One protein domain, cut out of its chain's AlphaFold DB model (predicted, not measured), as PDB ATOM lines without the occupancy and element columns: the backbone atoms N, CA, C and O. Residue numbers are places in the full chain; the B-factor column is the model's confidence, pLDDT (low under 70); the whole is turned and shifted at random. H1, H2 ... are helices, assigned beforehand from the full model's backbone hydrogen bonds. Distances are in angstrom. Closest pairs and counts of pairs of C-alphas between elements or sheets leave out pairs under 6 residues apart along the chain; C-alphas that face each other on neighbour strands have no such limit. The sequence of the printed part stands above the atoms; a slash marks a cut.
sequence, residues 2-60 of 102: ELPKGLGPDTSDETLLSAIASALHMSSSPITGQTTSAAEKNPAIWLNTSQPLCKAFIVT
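Overview. This is residues 2 to 60 of the 102 residues of the protein "methyl-CpG-binding domain protein 3-like isoform X2" of Salmo salar (UniProt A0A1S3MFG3). There is little regular structure: this is mostly a fold of loops, with one helix, H1, at one end of its long axis, the short H2 towards the other, and loops in the space between them. The printed part has 59 residues with two named helices, H1 then H2, and no named strand. The class is all helix, though the named elements hold only 18 residues. It is compact, with a radius of gyration of the C-alphas of 10.7 A, and spans 29 by 22 by 21 A.

Along the chain. After residues 2 to 12, H1 takes residues 13 to 26, from C-alpha 13 at (130.789, 150.823, 101.510) to C-alpha 26, 19.9 A away. H2 takes residues 38 to 41, 5.2 A long, and ends at C-alpha 41 at (144.517, 134.402, 102.768).

Arrangement. H1 and H2 are apart, joined by a long link of 11 residues. In H1 every O i to N i+4 pair is within hydrogen-bond range; H2 is too short for such a pair, and its one O i to N i+3 pair is within range.

Size, cuts and confidence. The two C-alphas farthest apart, those of His 25 and Lys 41, are separated by 29.6 A. Residues 42 to 60 form a long stretch with no named element. The printed part has no cut, and no printed residue is under 70 in pLDDT.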
ATOM      1  N   GLU A   2     132.334 150.448  90.001       80.12
ATOM      2  CA  GLU A   2     131.884 149.914  91.294       80.12
ATOM      3  C   GLU A   2     132.967 150.128  92.353       80.12
ATOM      4  O   GLU A   2     134.151 150.241  92.026       80.12
ATOM      5  N   LEU A   3     132.567 150.200  93.621       83.56
ATOM      6  CA  LEU A   3     133.510 150.367  94.718       83.56
ATOM      7  C   LEU A   3     134.369 149.095  94.882       83.56
ATOM      8  O   LEU A   3     133.846 147.985  94.749       83.56
ATOM      9  N   PRO A   4     135.677 149.212  95.189       88.38
ATOM     10  CA  PRO A   4     136.494 148.051  95.516       88.38
ATOM     11  C   PRO A   4     135.911 147.284  96.702       88.38
ATOM     12  O   PRO A   4     135.371 147.873  97.632       88.38
ATOM     13  N   LYS A   5     136.070 145.961  96.718       88.31
ATOM     14  CA  LYS A   5     135.568 145.150  97.831       88.31
ATOM     15  C   LYS A   5     136.364 145.436  99.110       88.31
ATOM     16  O   LYS A   5     137.583 145.237  99.127       88.31
ATOM     17  N   GLY A   6     135.681 145.862 100.172       88.62
ATOM     18  CA  GLY A   6     136.260 145.994 101.512       88.62
ATOM     19  C   GLY A   6     136.825 144.671 102.038       88.62
ATOM     20  O   GLY A   6     136.358 143.588 101.669       88.62
ATOM     21  N   LEU A   7     137.871 144.756 102.862       87.25
ATOM     22  CA  LEU A   7     138.493 143.614 103.527       87.25
ATOM     23  C   LEU A   7     138.361 143.754 105.048       87.25
ATOM     24  O   LEU A   7     138.534 144.836 105.599       87.25
ATOM     25  N   GLY A   8     138.085 142.641 105.722       79.56
ATOM     26  CA  GLY A   8     137.914 142.588 107.172       79.56
ATOM     27  C   GLY A   8     136.452 142.429 107.607       79.56
ATOM     28  O   GLY A   8     135.544 142.432 106.774       79.56
ATOM     29  N   PRO A   9     136.219 142.203 108.908       74.50
ATOM     30  CA  PRO A   9     134.874 142.107 109.462       74.50
ATOM     31  C   PRO A   9     134.160 143.468 109.401       74.50
ATOM     32  O   PRO A   9     134.781 144.505 109.620       74.50
ATOM     33  N   ASP A  10     132.861 143.449 109.093       70.06
ATOM     34  CA  ASP A  10     131.958 144.614 109.085       70.06
ATOM     35  C   ASP A  10     132.355 145.788 108.168       70.06
ATOM     36  O   ASP A  10     132.051 146.950 108.447       70.06
ATOM     37  N   THR A  11     132.989 145.520 107.020       78.31
ATOM     38  CA  THR A  11     133.244 146.581 106.034       78.31
ATOM     39  C   THR A  11     131.970 146.976 105.294       78.31
ATOM     40  O   THR A  11     131.491 146.230 104.438       78.31
ATOM     41  N   SER A  12     131.452 148.167 105.590       89.25
ATOM     42  CA  SER A  12     130.433 148.829 104.771       89.25
ATOM     43  C   SER A  12     131.074 149.703 103.687       89.25
ATOM     44  O   SER A  12     132.190 150.205 103.865       89.25
ATOM     45  N   ASP A  13     130.350 149.931 102.591       90.50
ATOM     46  CA  ASP A  13     130.789 150.823 101.510       90.50
ATOM     47  C   ASP A  13     131.062 152.246 102.022       90.50
ATOM     48  O   ASP A  13     132.037 152.871 101.614       90.50
ATOM     49  N   GLU A  14     130.273 152.729 102.985       91.62
ATOM     50  CA  GLU A  14     130.442 154.046 103.616       91.62
ATOM     51  C   GLU A  14     131.759 154.158 104.397       91.62
ATOM     52  O   GLU A  14     132.495 155.146 104.287       91.62
ATOM     53  N   THR A  15     132.095 153.125 105.176       91.19
ATOM     54  CA  THR A  15     133.363 153.075 105.918       91.19
ATOM     55  C   THR A  15     134.547 153.029 104.957       91.19
ATOM     56  O   THR A  15     135.548 153.718 105.172       91.19
ATOM     57  N   LEU A  16     134.428 152.260 103.872       91.56
ATOM     58  CA  LEU A  16     135.470 152.177 102.856       91.56
ATOM     59  C   LEU A  16     135.647 153.504 102.109       91.56
ATOM     60  O   LEU A  16     136.778 153.968 101.956       91.56
ATOM     61  N   LEU A  17     134.556 154.143 101.688       93.06
ATOM     62  CA  LEU A  17     134.578 155.463 101.055       93.06
ATOM     63  C   LEU A  17     135.242 156.503 101.958       93.06
ATOM     64  O   LEU A  17     136.108 157.250 101.502       93.06
ATOM     65  N   SER A  18     134.903 156.501 103.248       93.12
ATOM     66  CA  SER A  18     135.509 157.389 104.246       93.12
ATOM     67  C   SER A  18     137.019 157.158 104.382       93.12
ATOM     68  O   SER A  18     137.793 158.118 104.450       93.12
ATOM     69  N   ALA A  19     137.466 155.896 104.377       91.50
ATOM     70  CA  ALA A  19     138.886 155.547 104.429       91.50
ATOM     71  C   ALA A  19     139.637 155.983 103.159       91.50
ATOM     72  O   ALA A  19     140.725 156.553 103.254       91.50
ATOM     73  N   ILE A  20     139.045 155.770 101.977       92.44
ATOM     74  CA  ILE A  20     139.609 156.213 100.692       92.44
ATOM     75  C   ILE A  20     139.723 157.743 100.662       92.44
ATOM     76  O   ILE A  20     140.789 158.270 100.344       92.44
ATOM     77  N   ALA A  21     138.661 158.460 101.039       93.44
ATOM     78  CA  ALA A  21     138.652 159.920 101.083       93.44
ATOM     79  C   ALA A  21     139.711 160.468 102.050       93.44
ATOM     80  O   ALA A  21     140.426 161.410 101.714       93.44
ATOM     81  N   SER A  22     139.862 159.841 103.221       93.44
ATOM     82  CA  SER A  22     140.885 160.219 104.203       93.44
ATOM     83  C   SER A  22     142.299 160.024 103.652       93.44
ATOM     84  O   SER A  22     143.131 160.923 103.762       93.44
ATOM     85  N   ALA A  23     142.572 158.890 102.998       92.62
ATOM     86  CA  ALA A  23     143.881 158.614 102.405       92.62
ATOM     87  C   ALA A  23     144.237 159.597 101.272       92.62
ATOM     88  O   ALA A  23     145.372 160.078 101.208       92.62
ATOM     89  N   LEU A  24     143.257 159.945 100.426       93.06
ATOM     90  CA  LEU A  24     143.393 160.962  99.373       93.06
ATOM     91  C   LEU A  24     143.568 162.377  99.933       93.06
ATOM     92  O   LEU A  24     144.248 163.202  99.331       93.06
ATOM     93  N   HIS A  25     142.950 162.677 101.075       93.69
ATOM     94  CA  HIS A  25     143.100 163.973 101.730       93.69
ATOM     95  C   HIS A  25     144.496 164.142 102.341       93.69
ATOM     96  O   HIS A  25     145.084 165.219 102.277       93.69
ATOM     97  N   MET A  26     145.032 163.073 102.934       93.25
ATOM     98  CA  MET A  26     146.315 163.099 103.638       93.25
ATOM     99  C   MET A  26     147.530 162.945 102.717       93.25
ATOM    100  O   MET A  26     148.642 163.282 103.125       93.25
ATOM    101  N   SER A  27     147.360 162.417 101.501       90.25
ATOM    102  CA  SER A  27     148.473 162.165 100.584       90.25
ATOM    103  C   SER A  27     148.070 162.290  99.116       90.25
ATOM    104  O   SER A  27     146.959 161.950  98.729       90.25
ATOM    105  N   SER A  28     149.016 162.703  98.272       89.00
ATOM    106  CA  SER A  28     148.890 162.666  96.808       89.00
ATOM    107  C   SER A  28     149.340 161.332  96.198       89.00
ATOM    108  O   SER A  28     149.459 161.213  94.978       89.00
ATOM    109  N   SER A  29     149.642 160.335  97.035       90.69
ATOM    110  CA  SER A  29     150.069 159.021  96.559       90.69
ATOM    111  C   SER A  29     148.883 158.241  95.984       90.69
ATOM    112  O   SER A  29     147.758 158.404  96.460       90.69
ATOM    113  N   PRO A  30     149.102 157.369  94.984       91.69
ATOM    114  CA  PRO A  30     148.028 156.566  94.410       91.69
ATOM    115  C   PRO A  30     147.329 155.693  95.457       91.69
ATOM    116  O   PRO A  30     147.993 155.082  96.297       91.69
ATOM    117  N   ILE A  31     146.004 155.574  95.358       93.69
ATOM    118  CA  ILE A  31     145.226 154.618  96.153       93.69
ATOM    119  C   ILE A  31     145.078 153.324  95.361       93.69
ATOM    120  O   ILE A  31     144.504 153.310  94.277       93.69
ATOM    121  N   THR A  32     145.626 152.243  95.904       92.88
ATOM    122  CA  THR A  32     145.720 150.925  95.270       92.88
ATOM    123  C   THR A  32     145.149 149.801  96.130       92.88
ATOM    124  O   THR A  32     144.968 148.699  95.618       92.88
ATOM    125  N   GLY A  33     144.842 150.051  97.410       92.44
ATOM    126  CA  GLY A  33     144.355 149.034  98.351       92.44
ATOM    127  C   GLY A  33     145.458 148.088  98.849       92.44
ATOM    128  O   GLY A  33     146.647 148.415  98.832       92.44
ATOM    129  N   GLN A  34     145.077 146.898  99.322       92.69
ATOM    130  CA  GLN A  34     146.027 145.886  99.797       92.69
ATOM    131  C   GLN A  34     146.532 145.018  98.632       92.69
ATOM    132  O   GLN A  34     145.830 144.127  98.156       92.69
ATOM    133  N   THR A  35     147.768 145.257  98.180       87.38
ATOM    134  CA  THR A  35     148.389 144.576  97.019       87.38
ATOM    135  C   THR A  35     149.017 143.216  97.332       87.38
ATOM    136  O   THR A  35     149.347 142.451  96.430       87.38
ATOM    137  N   THR A  36     149.199 142.902  98.612       84.56
ATOM    138  CA  THR A  36     149.786 141.639  99.066       84.56
ATOM    139  C   THR A  36     148.810 140.472  98.933       84.56
ATOM    140  O   THR A  36     147.671 140.543  99.395       84.56
ATOM    141  N   SER A  37     149.281 139.340  98.401       81.56
ATOM    142  CA  SER A  37     148.501 138.094  98.345       81.56
ATOM    143  C   SER A  37     148.158 137.540  99.734       81.56
ATOM    144  O   SER A  37     147.220 136.756  99.877       81.56
ATOM    145  N   ALA A  38     148.862 137.984 100.783       81.25
ATOM    146  CA  ALA A  38     148.529 137.645 102.162       81.25
ATOM    147  C   ALA A  38     147.132 138.150 102.564       81.25
ATOM    148  O   ALA A  38     146.454 137.476 103.339       81.25
ATOM    149  N   ALA A  39     146.673 139.271 101.994       78.94
ATOM    150  CA  ALA A  39     145.344 139.823 102.253       78.94
ATOM    151  C   ALA A  39     144.212 138.937 101.706       78.94
ATOM    152  O   ALA A  39     143.107 138.946 102.236       78.94
ATOM    153  N   GLU A  40     144.487 138.102 100.698       76.19
ATOM    154  CA  GLU A  40     143.514 137.119 100.207       76.19
ATOM    155  C   GLU A  40     143.401 135.894 101.125       76.19
ATOM    156  O   GLU A  40     142.351 135.255 101.184       76.19
ATOM    157  N   LYS A  41     144.481 135.546 101.838       83.56
ATOM    158  CA  LYS A  41     144.517 134.402 102.768       83.56
ATOM    159  C   LYS A  41     144.061 134.770 104.173       83.56
ATOM    160  O   LYS A  41     143.522 133.921 104.875       83.56
ATOM    161  N   ASN A  42     144.265 136.019 104.569       86.12
ATOM    162  CA  ASN A  42     143.788 136.568 105.824       86.12
ATOM    163  C   ASN A  42     143.156 137.947 105.565       86.12
ATOM    164  O   ASN A  42     143.866 138.947 105.589       86.12
ATOM    165  N   PRO A  43     141.833 138.022 105.337       77.69
ATOM    166  CA  PRO A  43     141.149 139.269 104.987       77.69
ATOM    167  C   PRO A  43     141.215 140.362 106.059       77.69
ATOM    168  O   PRO A  43     140.936 141.513 105.759       77.69
ATOM    169  N   ALA A  44     141.567 140.025 107.303       81.81
ATOM    170  CA  ALA A  44     141.731 141.001 108.380       81.81
ATOM    171  C   ALA A  44     143.171 141.538 108.491       81.81
ATOM    172  O   ALA A  44     143.446 142.383 109.342       81.81
ATOM    173  N   ILE A  45     144.112 141.045 107.675       84.75
ATOM    174  CA  ILE A  45     145.509 141.474 107.745       84.75
ATOM    175  C   ILE A  45     145.689 142.834 107.064       84.75
ATOM    176  O   ILE A  45     145.388 143.007 105.883       84.75
ATOM    177  N   TRP A  46     146.222 143.805 107.805       87.50
ATOM    178  CA  TRP A  46     146.501 145.144 107.293       87.50
ATOM    179  C   TRP A  46     148.009 145.384 107.249       87.50
ATOM    180  O   TRP A  46     148.616 145.840 108.213       87.50
ATOM    181  N   LEU A  47     148.630 145.004 106.130       86.94
ATOM    182  CA  LEU A  47     150.086 145.097 105.965       86.94
ATOM    183  C   LEU A  47     150.518 146.458 105.425       86.94
ATOM    184  O   LEU A  47     151.558 146.972 105.830       86.94
ATOM    185  N   ASN A  48     149.729 147.047 104.523       88.94
ATOM    186  CA  ASN A  48     149.987 148.386 104.019       88.94
ATOM    187  C   ASN A  48     149.037 149.389 104.678       88.94
ATOM    188  O   ASN A  48     147.951 149.650 104.164       88.94
ATOM    189  N   THR A  49     149.466 149.960 105.804       88.81
ATOM    190  CA  THR A  49     148.690 150.943 106.579       88.81
ATOM    191  C   THR A  49     148.562 152.305 105.899       88.81
ATOM    192  O   THR A  49     147.720 153.103 106.297       88.81
ATOM    193  N   SER A  50     149.345 152.565 104.845       88.62
ATOM    194  CA  SER A  50     149.190 153.761 104.003       88.62
ATOM    195  C   SER A  50     148.059 153.633 102.977       88.62
ATOM    196  O   SER A  50     147.705 154.609 102.325       88.62
ATOM    197  N   GLN A  51     147.500 152.428 102.822       93.00
ATOM    198  CA  GLN A  51     146.424 152.126 101.888       93.00
ATOM    199  C   GLN A  51     145.171 151.660 102.637       93.00
ATOM    200  O   GLN A  51     145.292 150.979 103.661       93.00
ATOM    201  N   PRO A  52     143.965 151.954 102.120       92.69
ATOM    202  CA  PRO A  52     142.720 151.446 102.686       92.69
ATOM    203  C   PRO A  52     142.700 149.912 102.764       92.69
ATOM    204  O   PRO A  52     143.309 149.214 101.943       92.69
ATOM    205  N   LEU A  53     141.974 149.378 103.748       91.75
ATOM    206  CA  LEU A  53     141.782 147.940 103.926       91.75
ATOM    207  C   LEU A  53     140.718 147.416 102.940       91.75
ATOM    208  O   LEU A  53     139.593 147.087 103.300       91.75
ATOM    209  N   CYS A  54     141.072 147.386 101.658       91.94
ATOM    210  CA  CYS A  54     140.250 146.850 100.576       91.94
ATOM    211  C   CYS A  54     141.088 146.013  99.609       91.94
ATOM    212  O   CYS A  54     142.323 146.080  99.608       91.94
ATOM    213  N   LYS A  55     140.414 145.203  98.786       89.81
ATOM    214  CA  LYS A  55     141.069 144.422  97.739       89.81
ATOM    215  C   LYS A  55     141.764 145.373  96.771       89.81
ATOM    216  O   LYS A  55     141.203 146.409  96.421       89.81
ATOM    217  N   ALA A  56     142.962 144.996  96.328       90.62
ATOM    218  CA  ALA A  56     143.668 145.769  95.324       90.62
ATOM    219  C   ALA A  56     142.813 145.997  94.073       90.62
ATOM    220  O   ALA A  56     142.127 145.087  93.596       90.62
ATOM    221  N   PHE A  57     142.881 147.213  93.548       91.00
ATOM    222  CA  PHE A  57     142.130 147.640  92.377       91.00
ATOM    223  C   PHE A  57     142.966 148.597  91.528       91.00
ATOM    224  O   PHE A  57     143.968 149.152  91.981       91.00
ATOM    225  N   ILE A  58     142.553 148.764  90.275       91.00
ATOM    226  CA  ILE A  58     143.182 149.663  89.310       91.00
ATOM    227  C   ILE A  58     142.070 150.496  88.687       91.00
ATOM    228  O   ILE A  58     141.066 149.943  88.247       91.00
ATOM    229  N   VAL A  59     142.263 151.811  88.652       91.62
ATOM    230  CA  VAL A  59     141.386 152.732  87.925       91.62
ATOM    231  C   VAL A  59     141.887 152.832  86.492       91.62
ATOM    232  O   VAL A  59     143.032 153.222  86.265       91.62
ATOM    233  N   THR A  60     141.047 152.460  85.532       93.88
ATOM    234  CA  THR A  60     141.379 152.532  84.105       93.88
ATOM    235  C   THR A  60     140.849 153.818  83.473       93.88
ATOM    236  O   THR A  60     139.902 154.429  83.971       93.88
TER     237      THR A  60